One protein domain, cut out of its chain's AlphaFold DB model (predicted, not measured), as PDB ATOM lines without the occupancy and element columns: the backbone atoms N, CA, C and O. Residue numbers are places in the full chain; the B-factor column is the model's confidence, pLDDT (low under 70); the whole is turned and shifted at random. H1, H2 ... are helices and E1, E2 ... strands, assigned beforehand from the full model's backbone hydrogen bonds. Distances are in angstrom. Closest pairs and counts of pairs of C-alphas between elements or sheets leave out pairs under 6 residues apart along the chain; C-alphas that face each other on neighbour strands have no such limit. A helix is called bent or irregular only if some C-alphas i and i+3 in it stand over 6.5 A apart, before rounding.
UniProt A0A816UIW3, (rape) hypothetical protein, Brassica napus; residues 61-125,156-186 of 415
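This is residues 61 to 125 and 156 to 186 of the 415 residues of the protein "(rape) hypothetical protein" of Brassica napus (UniProt A0A816UIW3). A small, twisted sheet of four strands has one short helix, H2, running across one of its faces, and a long helix, H1, sticks out from this body like a handle, its residues 61 to 82 standing free. The printed part has 96 residues, with two named helices and four named strands in the order H1, H2, E1, E2, E3, E4, a mixed class of helices and strands. The sheet's order is E1, E2, E3, E4, all antiparallel. The whole is loose, with a radius of gyration of the C-alphas of 18.1 A and spans of 66 by 31 by 23 A; H1 makes much of the length, and the body without it spans 33 by 31 by 23 A.

In the sheet, E1, residues 115 to 119, is an edge strand and the antiparallel neighbour of E2, residues 160 to 165, at 155 degrees between directions; N 117 and O 162 are 2.8 A apart, within hydrogen-bond range. E2 and E3, residues 168 to 173, form a hairpin at 159 degrees, with N 163 and O 170 at 2.8 A. E3 and E4, residues 179 to 184, form another at 174 degrees, with N 169 and O 183 at 2.9 A. E2, E3 and E4 are a meander, each strand the antiparallel neighbour of the one before. E4 is the other edge strand, and E1 and E4 are apart. H2, residues 93 to 101, is on the sheet at a height of 9.2 A over it, only just over E2 and E4, with 3 of its C-alphas falling on each. It runs across the strands, at 83 degrees to E2 on the local plane. The closest C-alphas of H2 and E4, those of Cys 93 and Cys 181, are 5.3 A apart. H2 is irregular: C-alphas 95 and 98 are 8.5 A apart. H1, residues 61 to 82, is not on the sheet and is apart from H2. In H1 every O i to N i+4 pair is within hydrogen-bond range; in H2, 3 of 5 are.

H1 begins at C-alpha 61 (75.070, 47.381, 21.921) and measures 31.1 A to C-alpha 82 (47.963, 41.705, 36.100). H2 measures 10.5 A, E1 12.6 A, E2 15.4 A and E3 16.8 A. E4 measures 13.3 A and ends at C-alpha 184 (36.612, 44.647, 33.011).

The C-alphas of Leu 61 and Trp 156, the two farthest apart, are 65.9 A apart. Residues 126 to 155 are not printed, and C-alphas 125 and 156 are 18.9 A apart across the cut. The link from H2 to E1, residues 102 to 114, is long. Mean pLDDT of the printed part is 73.0; it is under 70 at residues 61 to 90, 125 and 156 to 158.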
ATOM      1  N   LEU A  61      76.322  46.934  22.524       57.03
ATOM      2  CA  LEU A  61      75.070  47.381  21.921       57.03
ATOM      3  C   LEU A  61      74.053  46.235  21.879       57.03
ATOM      4  O   LEU A  61      72.902  46.438  22.236       57.03
ATOM      5  N   ILE A  62      74.494  45.019  21.536       57.97
ATOM      6  CA  ILE A  62      73.635  43.829  21.515       57.97
ATOM      7  C   ILE A  62      73.131  43.503  22.921       57.97
ATOM      8  O   ILE A  62      71.931  43.317  23.076       57.97
ATOM      9  N   THR A  63      73.986  43.502  23.950       58.53
ATOM     10  CA  THR A  63      73.526  43.235  25.324       58.53
ATOM     11  C   THR A  63      72.599  44.316  25.866       58.53
ATOM     12  O   THR A  63      71.702  43.999  26.636       58.53
ATOM     13  N   CYS A  64      72.774  45.578  25.465       57.41
ATOM     14  CA  CYS A  64      71.897  46.669  25.889       57.41
ATOM     15  C   CYS A  64      70.538  46.625  25.169       57.41
ATOM     16  O   CYS A  64      69.504  46.794  25.810       57.41
ATOM     17  N   VAL A  65      70.523  46.314  23.867       59.16
ATOM     18  CA  VAL A  65      69.283  46.152  23.090       59.16
ATOM     19  C   VAL A  65      68.514  44.913  23.545       59.16
ATOM     20  O   VAL A  65      67.302  44.995  23.690       59.16
ATOM     21  N   THR A  66      69.181  43.793  23.842       59.09
ATOM     22  CA  THR A  66      68.489  42.611  24.380       59.09
ATOM     23  C   THR A  66      67.968  42.847  25.791       59.09
ATOM     24  O   THR A  66      66.858  42.418  26.078       59.09
ATOM     25  N   PHE A  67      68.691  43.570  26.655       63.94
ATOM     26  CA  PHE A  67      68.169  43.944  27.974       63.94
ATOM     27  C   PHE A  67      66.949  44.860  27.870       63.94
ATOM     28  O   PHE A  67      65.956  44.607  28.539       63.94
ATOM     29  N   LEU A  68      66.980  45.880  27.006       59.47
ATOM     30  CA  LEU A  68      65.833  46.771  26.790       59.47
ATOM     31  C   LEU A  68      64.639  46.032  26.174       59.47
ATOM     32  O   LEU A  68      63.505  46.272  26.573       59.47
ATOM     33  N   PHE A  69      64.882  45.095  25.254       55.78
ATOM     34  CA  PHE A  69      63.825  44.276  24.661       55.78
ATOM     35  C   PHE A  69      63.228  43.291  25.674       55.78
ATOM     36  O   PHE A  69      62.019  43.095  25.694       55.78
ATOM     37  N   ILE A  70      64.047  42.712  26.560       62.78
ATOM     38  CA  ILE A  70      63.581  41.834  27.640       62.78
ATOM     39  C   ILE A  70      62.818  42.628  28.705       62.78
ATOM     40  O   ILE A  70      61.787  42.149  29.156       62.78
ATOM     41  N   TYR A  71      63.259  43.835  29.074       56.84
ATOM     42  CA  TYR A  71      62.521  44.702  30.002       56.84
ATOM     43  C   TYR A  71      61.194  45.184  29.408       56.84
ATOM     44  O   TYR A  71      60.181  45.138  30.092       56.84
ATOM     45  N   SER A  72      61.173  45.556  28.125       49.81
ATOM     46  CA  SER A  72      59.943  45.958  27.434       49.81
ATOM     47  C   SER A  72      58.964  44.789  27.267       49.81
ATOM     48  O   SER A  72      57.763  44.964  27.447       49.81
ATOM     49  N   LEU A  73      59.458  43.574  26.996       54.44
ATOM     50  CA  LEU A  73      58.629  42.366  27.010       54.44
ATOM     51  C   LEU A  73      58.190  41.983  28.427       54.44
ATOM     52  O   LEU A  73      57.093  41.464  28.581       54.44
ATOM     53  N   ALA A  74      59.004  42.234  29.453       52.34
ATOM     54  CA  ALA A  74      58.636  41.986  30.843       52.34
ATOM     55  C   ALA A  74      57.547  42.954  31.326       52.34
ATOM     56  O   ALA A  74      56.619  42.492  31.974       52.34
ATOM     57  N   GLU A  75      57.597  44.242  30.962       53.09
ATOM     58  CA  GLU A  75      56.497  45.195  31.201       53.09
ATOM     59  C   GLU A  75      55.217  44.758  30.479       53.09
ATOM     60  O   GLU A  75      54.154  44.706  31.088       53.09
ATOM     61  N   LEU A  76      55.324  44.321  29.219       47.97
ATOM     62  CA  LEU A  76      54.168  43.872  28.436       47.97
ATOM     63  C   LEU A  76      53.581  42.546  28.959       47.97
ATOM     64  O   LEU A  76      52.369  42.341  28.930       47.97
ATOM     65  N   VAL A  77      54.419  41.648  29.485       49.88
ATOM     66  CA  VAL A  77      53.976  40.417  30.158       49.88
ATOM     67  C   VAL A  77      53.395  40.722  31.540       49.88
ATOM     68  O   VAL A  77      52.418  40.077  31.907       49.88
ATOM     69  N   TYR A  78      53.931  41.696  32.285       45.16
ATOM     70  CA  TYR A  78      53.404  42.108  33.591       45.16
ATOM     71  C   TYR A  78      52.018  42.753  33.461       45.16
ATOM     72  O   TYR A  78      51.110  42.397  34.213       45.16
ATOM     73  N   ASP A  79      51.808  43.592  32.442       39.06
ATOM     74  CA  ASP A  79      50.489  44.150  32.125       39.06
ATOM     75  C   ASP A  79      49.482  43.045  31.772       39.06
ATOM     76  O   ASP A  79      48.370  43.027  32.300       39.06
ATOM     77  N   VAL A  80      49.882  42.042  30.981       41.38
ATOM     78  CA  VAL A  80      49.016  40.898  30.628       41.38
ATOM     79  C   VAL A  80      48.756  39.956  31.817       41.38
ATOM     80  O   VAL A  80      47.666  39.386  31.917       41.38
ATOM     81  N   TYR A  81      49.716  39.786  32.736       36.34
ATOM     82  CA  TYR A  81      49.555  38.941  33.930       36.34
ATOM     83  C   TYR A  81      48.701  39.615  35.014       36.34
ATOM     84  O   TYR A  81      47.935  38.935  35.704       36.34
ATOM     85  N   SER A  82      48.773  40.946  35.138       32.06
ATOM     86  CA  SER A  82      47.963  41.705  36.100       32.06
ATOM     87  C   SER A  82      46.462  41.653  35.780       32.06
ATOM     88  O   SER A  82      45.645  41.587  36.693       32.06
ATOM     89  N   ILE A  83      46.096  41.547  34.496       46.78
ATOM     90  CA  ILE A  83      44.698  41.423  34.043       46.78
ATOM     91  C   ILE A  83      44.128  40.011  34.299       46.78
ATOM     92  O   ILE A  83      42.916  39.823  34.341       46.78
ATOM     93  N   ASN A  84      44.983  38.999  34.495       44.03
ATOM     94  CA  ASN A  84      44.578  37.589  34.594       44.03
ATOM     95  C   ASN A  84      44.927  36.914  35.927       44.03
ATOM     96  O   ASN A  84      44.851  35.686  36.031       44.03
ATOM     97  N   SER A  85      45.271  37.690  36.954       44.88
ATOM     98  CA  SER A  85      45.496  37.178  38.309       44.88
ATOM     99  C   SER A  85      44.162  36.781  38.955       44.88
ATOM    100  O   SER A  85      43.638  37.480  39.814       44.88
ATOM    101  N   ARG A  86      43.575  35.671  38.490       53.50
ATOM    102  CA  ARG A  86      42.321  35.126  39.018       53.50
ATOM    103  C   ARG A  86      42.576  34.549  40.401       53.50
ATOM    104  O   ARG A  86      43.412  33.653  40.553       53.50
ATOM    105  N   HIS A  87      41.836  35.009  41.401       56.28
ATOM    106  CA  HIS A  87      41.885  34.374  42.711       56.28
ATOM    107  C   HIS A  87      41.251  32.974  42.634       56.28
ATOM    108  O   HIS A  87      40.299  32.745  41.877       56.28
ATOM    109  N   PRO A  88      41.742  31.998  43.416       47.06
ATOM    110  CA  PRO A  88      41.169  30.658  43.445       47.06
ATOM    111  C   PRO A  88      39.687  30.698  43.865       47.06
ATOM    112  O   PRO A  88      39.353  30.970  45.019       47.06
ATOM    113  N   GLY A  89      38.794  30.400  42.914       59.47
ATOM    114  CA  GLY A  89      37.336  30.416  43.095       59.47
ATOM    115  C   GLY A  89      36.581  31.418  42.216       59.47
ATOM    116  O   GLY A  89      35.352  31.382  42.213       59.47
ATOM    117  N   GLU A  90      37.285  32.263  41.461       69.50
ATOM    118  CA  GLU A  90      36.673  33.139  40.459       69.50
ATOM    119  C   GLU A  90      36.261  32.344  39.209       69.50
ATOM    120  O   GLU A  90      37.038  31.578  38.632       69.50
ATOM    121  N   PHE A  91      35.015  32.530  38.790       78.19
ATOM    122  CA  PHE A  91      34.453  31.989  37.561       78.19
ATOM    123  C   PHE A  91      34.562  33.012  36.432       78.19
ATOM    124  O   PHE A  91      34.601  34.223  36.650       78.19
ATOM    125  N   GLU A  92      34.528  32.534  35.191       78.75
ATOM    126  CA  GLU A  92      34.400  33.435  34.050       78.75
ATOM    127  C   GLU A  92      33.015  34.084  34.059       78.75
ATOM    128  O   GLU A  92      31.995  33.393  34.093       78.75
ATOM    129  N   CYS A  93      32.964  35.414  33.960       83.06
ATOM    130  CA  CYS A  93      31.704  36.156  33.880       83.06
ATOM    131  C   CYS A  93      30.800  35.670  32.724       83.06
ATOM    132  O   CYS A  93      29.575  35.699  32.831       83.06
ATOM    133  N   MET A  94      31.386  35.105  31.662       78.25
ATOM    134  CA  MET A  94      30.675  34.418  30.574       78.25
ATOM    135  C   MET A  94      29.736  33.298  31.050       78.25
ATOM    136  O   MET A  94      28.706  33.048  30.423       78.25
ATOM    137  N   GLU A  95      30.040  32.626  32.163       81.19
ATOM    138  CA  GLU A  95      29.147  31.617  32.742       81.19
ATOM    139  C   GLU A  95      27.864  32.215  33.319       81.19
ATOM    140  O   GLU A  95      26.875  31.502  33.461       81.19
ATOM    141  N   PHE A  96      27.855  33.510  33.625       85.62
ATOM    142  CA  PHE A  96      26.725  34.242  34.192       85.62
ATOM    143  C   PHE A  96      26.141  35.251  33.201       85.62
ATOM    144  O   PHE A  96      25.470  36.183  33.632       85.62
ATOM    145  N   ARG A  97      26.356  35.065  31.887       82.88
ATOM    146  CA  ARG A  97      25.970  36.013  30.820       82.88
ATOM    147  C   ARG A  97      24.591  36.643  31.036       82.88
ATOM    148  O   ARG A  97      24.496  37.854  31.138       82.88
ATOM    149  N   GLU A  98      23.545  35.830  31.181       81.31
ATOM    150  CA  GLU A  98      22.173  36.326  31.400       81.31
ATOM    151  C   GLU A  98      22.031  37.167  32.677       81.31
ATOM    152  O   GLU A  98      21.322  38.167  32.688       81.31
ATOM    153  N   SER A  99      22.714  36.780  33.759       86.31
ATOM    154  CA  SER A  99      22.670  37.522  35.026       86.31
ATOM    155  C   SER A  99      23.448  38.834  34.955       86.31
ATOM    156  O   SER A  99      23.054  39.804  35.593       86.31
ATOM    157  N   ILE A 100      24.528  38.870  34.171       86.56
ATOM    158  CA  ILE A 100      25.335  40.071  33.947       86.56
ATOM    159  C   ILE A 100      24.586  41.073  33.075       86.56
ATOM    160  O   ILE A 100      24.555  42.251  33.405       86.56
ATOM    161  N   LEU A 101      23.924  40.619  32.010       85.12
ATOM    162  CA  LEU A 101      23.053  41.484  31.211       85.12
ATOM    163  C   LEU A 101      21.907  42.057  32.052       85.12
ATOM    164  O   LEU A 101      21.575  43.227  31.918       85.12
ATOM    165  N   GLY A 102      21.366  41.278  32.993       82.94
ATOM    166  CA  GLY A 102      20.317  41.741  33.905       82.94
ATOM    167  C   GLY A 102      20.737  42.832  34.901       82.94
ATOM    168  O   GLY A 102      19.867  43.412  35.545       82.94
ATOM    169  N   VAL A 103      22.037  43.108  35.057       86.69
ATOM    170  CA  VAL A 103      22.539  44.217  35.896       86.69
ATOM    171  C   VAL A 103      23.044  45.409  35.082       86.69
ATOM    172  O   VAL A 103      23.389  46.437  35.666       86.69
ATOM    173  N   MET A 104      23.030  45.304  33.751       84.12
ATOM    174  CA  MET A 104      23.253  46.427  32.840       84.12
ATOM    175  C   MET A 104      22.079  47.425  32.906       84.12
ATOM    176  O   MET A 104      20.989  47.060  33.359       84.12
ATOM    177  N   PRO A 105      22.259  48.691  32.479       86.56
ATOM    178  CA  PRO A 105      23.467  49.296  31.905       86.56
ATOM    179  C   PRO A 105      24.564  49.587  32.936       86.56
ATOM    180  O   PRO A 105      24.295  49.859  34.110       86.56
ATOM    181  N   HIS A 106      25.813  49.579  32.475       86.44
ATOM    182  CA  HIS A 106      26.956  50.094  33.218       86.44
ATOM    183  C   HIS A 106      27.492  51.359  32.547       86.44
ATOM    184  O   HIS A 106      27.876  51.345  31.380       86.44
ATOM    185  N   HIS A 107      27.521  52.450  33.304       85.31
ATOM    186  CA  HIS A 107      28.117  53.715  32.910       85.31
ATOM    187  C   HIS A 107      28.860  54.277  34.116       85.31
ATOM    188  O   HIS A 107      28.321  54.260  35.225       85.31
ATOM    189  N   TRP A 108      30.090  54.725  33.896       83.25
ATOM    190  CA  TRP A 108      30.937  55.299  34.928       83.25
ATOM    191  C   TRP A 108      31.743  56.446  34.311       83.25
ATOM    192  O   TRP A 108      32.582  56.211  33.437       83.25
ATOM    193  N   ASP A 109      31.455  57.676  34.738       75.00
ATOM    194  CA  ASP A 109      32.195  58.886  34.355       75.00
ATOM    195  C   ASP A 109      32.853  59.524  35.585       75.00
ATOM    196  O   ASP A 109      34.002  59.972  35.550       75.00
ATOM    197  N   ARG A 110      32.146  59.513  36.720       75.75
ATOM    198  CA  ARG A 110      32.609  60.109  37.970       75.75
ATOM    199  C   ARG A 110      32.627  59.109  39.110       75.75
ATOM    200  O   ARG A 110      31.966  58.075  39.099       75.75
ATOM    201  N   ARG A 111      33.355  59.464  40.169       73.44
ATOM    202  CA  ARG A 111      33.442  58.647  41.389       73.44
ATOM    203  C   ARG A 111      32.072  58.393  42.021       73.44
ATOM    204  O   ARG A 111      31.862  57.320  42.583       73.44
ATOM    205  N   GLU A 112      31.155  59.352  41.894       77.00
ATOM    206  CA  GLU A 112      29.787  59.273  42.407       77.00
ATOM    207  C   GLU A 112      28.908  58.264  41.647       77.00
ATOM    208  O   GLU A 112      27.882  57.852  42.182       77.00
ATOM    209  N   ASP A 113      29.323  57.809  40.460       73.62
ATOM    210  CA  ASP A 113      28.595  56.800  39.673       73.62
ATOM    211  C   ASP A 113      28.852  55.368  40.173       73.62
ATOM    212  O   ASP A 113      28.262  54.398  39.688       73.62
ATOM    213  N   THR A 114      29.738  55.214  41.162       83.88
ATOM    214  CA  THR A 114      30.018  53.925  41.794       83.88
ATOM    215  C   THR A 114      28.790  53.461  42.572       83.88
ATOM    216  O   THR A 114      28.411  54.072  43.573       83.88
ATOM    217  N   LEU A 115      28.174  52.359  42.140       85.75
ATOM    218  CA  LEU A 115      26.930  51.859  42.727       85.75
ATOM    219  C   LEU A 115      27.021  50.380  43.105       85.75
ATOM    220  O   LEU A 115      27.701  49.587  42.453       85.75
ATOM    221  N   LEU A 116      26.310  50.009  44.171       85.19
ATOM    222  CA  LEU A 116      26.170  48.630  44.632       85.19
ATOM    223  C   LEU A 116      24.716  48.189  44.458       85.19
ATOM    224  O   LEU A 116      23.796  48.844  44.951       85.19
ATOM    225  N   LYS A 117      24.497  47.063  43.780       85.81
ATOM    226  CA  LYS A 117      23.172  46.473  43.554       85.81
ATOM    227  C   LYS A 117      23.134  45.043  44.065       85.81
ATOM    228  O   LYS A 117      24.032  44.250  43.807       85.81
ATOM    229  N   LEU A 118      22.066  44.688  44.770       84.44
ATOM    230  CA  LEU A 118      21.800  43.296  45.120       84.44
ATOM    231  C   LEU A 118      21.232  42.573  43.899       84.44
ATOM    232  O   LEU A 118      20.279  43.052  43.287       84.44
ATOM    233  N   ALA A 119      21.793  41.412  43.562       84.44
ATOM    234  CA  ALA A 119      21.322  40.604  42.445       84.44
ATOM    235  C   ALA A 119      21.354  39.107  42.773       84.44
ATOM    236  O   ALA A 119      21.908  38.652  43.779       84.44
ATOM    237  N   HIS A 120      20.725  38.317  41.907       84.06
ATOM    238  CA  HIS A 120      20.727  36.866  41.999       84.06
ATOM    239  C   HIS A 120      21.364  36.277  40.745       84.06
ATOM    240  O   HIS A 120      20.754  36.267  39.677       84.06
ATOM    241  N   PHE A 121      22.597  35.789  40.873       85.75
ATOM    242  CA  PHE A 121      23.333  35.238  39.740       85.75
ATOM    243  C   PHE A 121      23.022  33.757  39.555       85.75
ATOM    244  O   PHE A 121      23.084  32.960  40.495       85.75
ATOM    245  N   ARG A 122      22.712  33.386  38.312       82.81
ATOM    246  CA  ARG A 122      22.507  32.005  37.878       82.81
ATOM    247  C   ARG A 122      23.459  31.683  36.744       82.81
ATOM    248  O   ARG A 122      23.627  32.468  35.816       82.81
ATOM    249  N   ARG A 123      24.048  30.489  36.805       81.19
ATOM    250  CA  ARG A 123      24.865  29.982  35.704       81.19
ATOM    251  C   ARG A 123      23.972  29.783  34.482       81.19
ATOM    252  O   ARG A 123      22.953  29.090  34.555       81.19
ATOM    253  N   HIS A 124      24.373  30.382  33.371       72.31
ATOM    254  CA  HIS A 124      23.744  30.224  32.076       72.31
ATOM    255  C   HIS A 124      23.813  28.750  31.666       72.31
ATOM    256  O   HIS A 124      24.883  28.133  31.608       72.31
ATOM    257  N   LYS A 125      22.652  28.150  31.397       63.22
ATOM    258  CA  LYS A 125      22.582  26.753  30.970       63.22
ATOM    259  C   LYS A 125      23.000  26.676  29.505       63.22
ATOM    260  O   LYS A 125      22.185  26.920  28.620       63.22
ATOM    261  N   TRP A 156      13.806  34.818  45.350       48.66
ATOM    262  CA  TRP A 156      14.416  36.148  45.221       48.66
ATOM    263  C   TRP A 156      15.466  36.453  46.296       48.66
ATOM    264  O   TRP A 156      15.663  37.612  46.643       48.66
ATOM    265  N   VAL A 157      16.110  35.442  46.886       65.69
ATOM    266  CA  VAL A 157      17.207  35.734  47.819       65.69
ATOM    267  C   VAL A 157      18.400  36.228  46.993       65.69
ATOM    268  O   VAL A 157      18.895  35.458  46.156       65.69
ATOM    269  N   PRO A 158      18.851  37.485  47.176       68.44
ATOM    270  CA  PRO A 158      20.036  37.967  46.490       68.44
ATOM    271  C   PRO A 158      21.218  37.099  46.917       68.44
ATOM    272  O   PRO A 158      21.470  36.899  48.105       68.44
ATOM    273  N   THR A 159      21.899  36.521  45.935       81.56
ATOM    274  CA  THR A 159      23.080  35.678  46.161       81.56
ATOM    275  C   THR A 159      24.363  36.478  46.020       81.56
ATOM    276  O   THR A 159      25.403  36.058  46.529       81.56
ATOM    277  N   VAL A 160      24.287  37.643  45.367       86.31
ATOM    278  CA  VAL A 160      25.441  38.490  45.092       86.31
ATOM    279  C   VAL A 160      25.167  39.970  45.360       86.31
ATOM    280  O   VAL A 160      24.038  40.448  45.226       86.31
ATOM    281  N   VAL A 161      26.230  40.694  45.694       90.62
ATOM    282  CA  VAL A 161      26.320  42.149  45.549       90.62
ATOM    283  C   VAL A 161      27.109  42.421  44.278       90.62
ATOM    284  O   VAL A 161      28.198  41.886  44.095       90.62
ATOM    285  N   VAL A 162      26.555  43.235  43.396       91.19
ATOM    286  CA  VAL A 162      27.190  43.682  42.164       91.19
ATOM    287  C   VAL A 162      27.651  45.113  42.360       91.19
ATOM    288  O   VAL A 162      26.839  45.997  42.625       91.19
ATOM    289  N   ALA A 163      28.950  45.330  42.231       90.56
ATOM    290  CA  ALA A 163      29.570  46.636  42.271       90.56
ATOM    291  C   ALA A 163      29.840  47.123  40.849       90.56
ATOM    292  O   ALA A 163      30.542  46.464  40.086       90.56
ATOM    293  N   HIS A 164      29.292  48.281  40.501       88.56
ATOM    294  CA  HIS A 164      29.672  49.031  39.310       88.56
ATOM    295  C   HIS A 164      30.762  50.011  39.732       88.56
ATOM    296  O   HIS A 164      30.514  50.895  40.549       88.56
ATOM    297  N   GLN A 165      31.962  49.825  39.205       88.88
ATOM    298  CA  GLN A 165      33.159  50.588  39.535       88.88
ATOM    299  C   GLN A 165      33.795  51.143  38.255       88.88
ATOM    300  O   GLN A 165      33.429  50.747  37.152       88.88
ATOM    301  N   LYS A 166      34.809  51.996  38.410       82.81
ATOM    302  CA  LYS A 166      35.613  52.543  37.308       82.81
ATOM    303  C   LYS A 166      36.124  51.479  36.335       82.81
ATOM    304  O   LYS A 166      36.028  51.640  35.128       82.81
ATOM    305  N   GLU A 167      36.648  50.384  36.877       83.38
ATOM    306  CA  GLU A 167      37.247  49.300  36.092       83.38
ATOM    307  C   GLU A 167      36.206  48.347  35.475       83.38
ATOM    308  O   GLU A 167      36.584  47.403  34.780       83.38
ATOM    309  N   GLY A 168      34.911  48.544  35.750       86.69
ATOM    310  CA  GLY A 168      33.810  47.718  35.260       86.69
ATOM    311  C   GLY A 168      32.932  47.139  36.367       86.69
ATOM    312  O   GLY A 168      32.602  47.811  37.344       86.69
ATOM    313  N   ILE A 169      32.494  45.891  36.196       90.56
ATOM    314  CA  ILE A 169      31.533  45.243  37.097       90.56
ATOM    315  C   ILE A 169      32.210  44.131  37.888       90.56
ATOM    316  O   ILE A 169      32.829  43.233  37.322       90.56
ATOM    317  N   GLU A 170      32.010  44.133  39.199       91.38
ATOM    318  CA  GLU A 170      32.458  43.070  40.090       91.38
ATOM    319  C   GLU A 170      31.266  42.441  40.813       91.38
ATOM    320  O   GLU A 170      30.480  43.130  41.459       91.38
ATOM    321  N   ALA A 171      31.117  41.120  40.712       90.25
ATOM    322  CA  ALA A 171      30.078  40.377  41.414       90.25
ATOM    323  C   ALA A 171      30.676  39.646  42.617       90.25
ATOM    324  O   ALA A 171      31.522  38.769  42.458       90.25
ATOM    325  N   ILE A 172      30.197  39.961  43.819       88.81
ATOM    326  CA  ILE A 172      30.688  39.431  45.093       88.81
ATOM    327  C   ILE A 172      29.614  38.537  45.704       88.81
ATOM    328  O   ILE A 172      28.469  38.951  45.887       88.81
ATOM    329  N   HIS A 173      29.962  37.298  46.038       83.12
ATOM    330  CA  HIS A 173      29.042  36.360  46.669       83.12
ATOM    331  C   HIS A 173      28.761  36.768  48.119       83.12
ATOM    332  O   HIS A 173      29.670  36.799  48.945       83.12
ATOM    333  N   LEU A 174      27.491  37.018  48.450       82.06
ATOM    334  CA  LEU A 174      27.068  37.484  49.778       82.06
ATOM    335  C   LEU A 174      27.482  36.533  50.920       82.06
ATOM    336  O   LEU A 174      28.073  37.005  51.887       82.06
ATOM    337  N   PRO A 175      27.235  35.207  50.836       78.88
ATOM    338  CA  PRO A 175      27.579  34.290  51.924       78.88
ATOM    339  C   PRO A 175      29.079  34.106  52.172       78.88
ATOM    340  O   PRO A 175      29.474  33.830  53.300       78.88
ATOM    341  N   THR A 176      29.912  34.182  51.130       77.94
ATOM    342  CA  THR A 176      31.354  33.887  51.252       77.94
ATOM    343  C   THR A 176      32.224  35.135  51.241       77.94
ATOM    344  O   THR A 176      33.411  35.026  51.534       77.94
ATOM    345  N   GLY A 177      31.675  36.289  50.853       78.75
ATOM    346  CA  GLY A 177      32.420  37.532  50.644       78.75
ATOM    347  C   GLY A 177      33.456  37.461  49.519       78.75
ATOM    348  O   GLY A 177      34.263  38.372  49.386       78.75
ATOM    349  N   ARG A 178      33.475  36.381  48.727       81.19
ATOM    350  CA  ARG A 178      34.442  36.187  47.637       81.19
ATOM    351  C   ARG A 178      33.893  36.742  46.333       81.19
ATOM    352  O   ARG A 178      32.710  36.553  46.040       81.19
ATOM    353  N   THR A 179      34.764  37.334  45.529       84.56
ATOM    354  CA  THR A 179      34.451  37.714  44.154       84.56
ATOM    355  C   THR A 179      34.120  36.459  43.345       84.56
ATOM    356  O   THR A 179      34.884  35.498  43.308       84.56
ATOM    357  N   LEU A 180      32.927  36.432  42.753       86.69
ATOM    358  CA  LEU A 180      32.497  35.373  41.842       86.69
ATOM    359  C   LEU A 180      33.061  35.590  40.456       86.69
ATOM    360  O   LEU A 180      33.489  34.629  39.830       86.69
ATOM    361  N   CYS A 181      32.993  36.822  39.959       87.81
ATOM    362  CA  CYS A 181      33.577  37.192  38.683       87.81
ATOM    363  C   CYS A 181      33.776  38.711  38.620       87.81
ATOM    364  O   CYS A 181      33.007  39.473  39.217       87.81
ATOM    365  N   LYS A 182      34.800  39.135  37.879       89.31
ATOM    366  CA  LYS A 182      35.085  40.535  37.560       89.31
ATOM    367  C   LYS A 182      35.064  40.700  36.042       89.31
ATOM    368  O   LYS A 182      35.732  39.957  35.323       89.31
ATOM    369  N   LEU A 183      34.251  41.630  35.556       88.19
ATOM    370  CA  LEU A 183      34.150  41.999  34.154       88.19
ATOM    371  C   LEU A 183      34.775  43.375  33.977       88.19
ATOM    372  O   LEU A 183      34.199  44.378  34.394       88.19
ATOM    373  N   HIS A 184      35.942  43.402  33.343       86.94
ATOM    374  CA  HIS A 184      36.612  44.647  33.011       86.94
ATOM    375  C   HIS A 184      35.880  45.349  31.870       86.94
ATOM    376  O   HIS A 184      35.719  44.776  30.790       86.94
ATOM    377  N   LEU A 185      35.431  46.577  32.120       85.44
ATOM    378  CA  LEU A 185      34.762  47.425  31.139       85.44
ATOM    379  C   LEU A 185      35.581  48.693  30.940       85.44
ATOM    380  O   LEU A 185      36.216  49.195  31.862       85.44
ATOM    381  N   LEU A 186      35.586  49.182  29.706       73.50
ATOM    382  CA  LEU A 186      36.323  50.384  29.341       73.50
ATOM    383  C   LEU A 186      35.665  51.624  29.954       73.50
ATOM    384  O   LEU A 186      34.441  51.764  29.918       73.50
TER     385      LEU A 186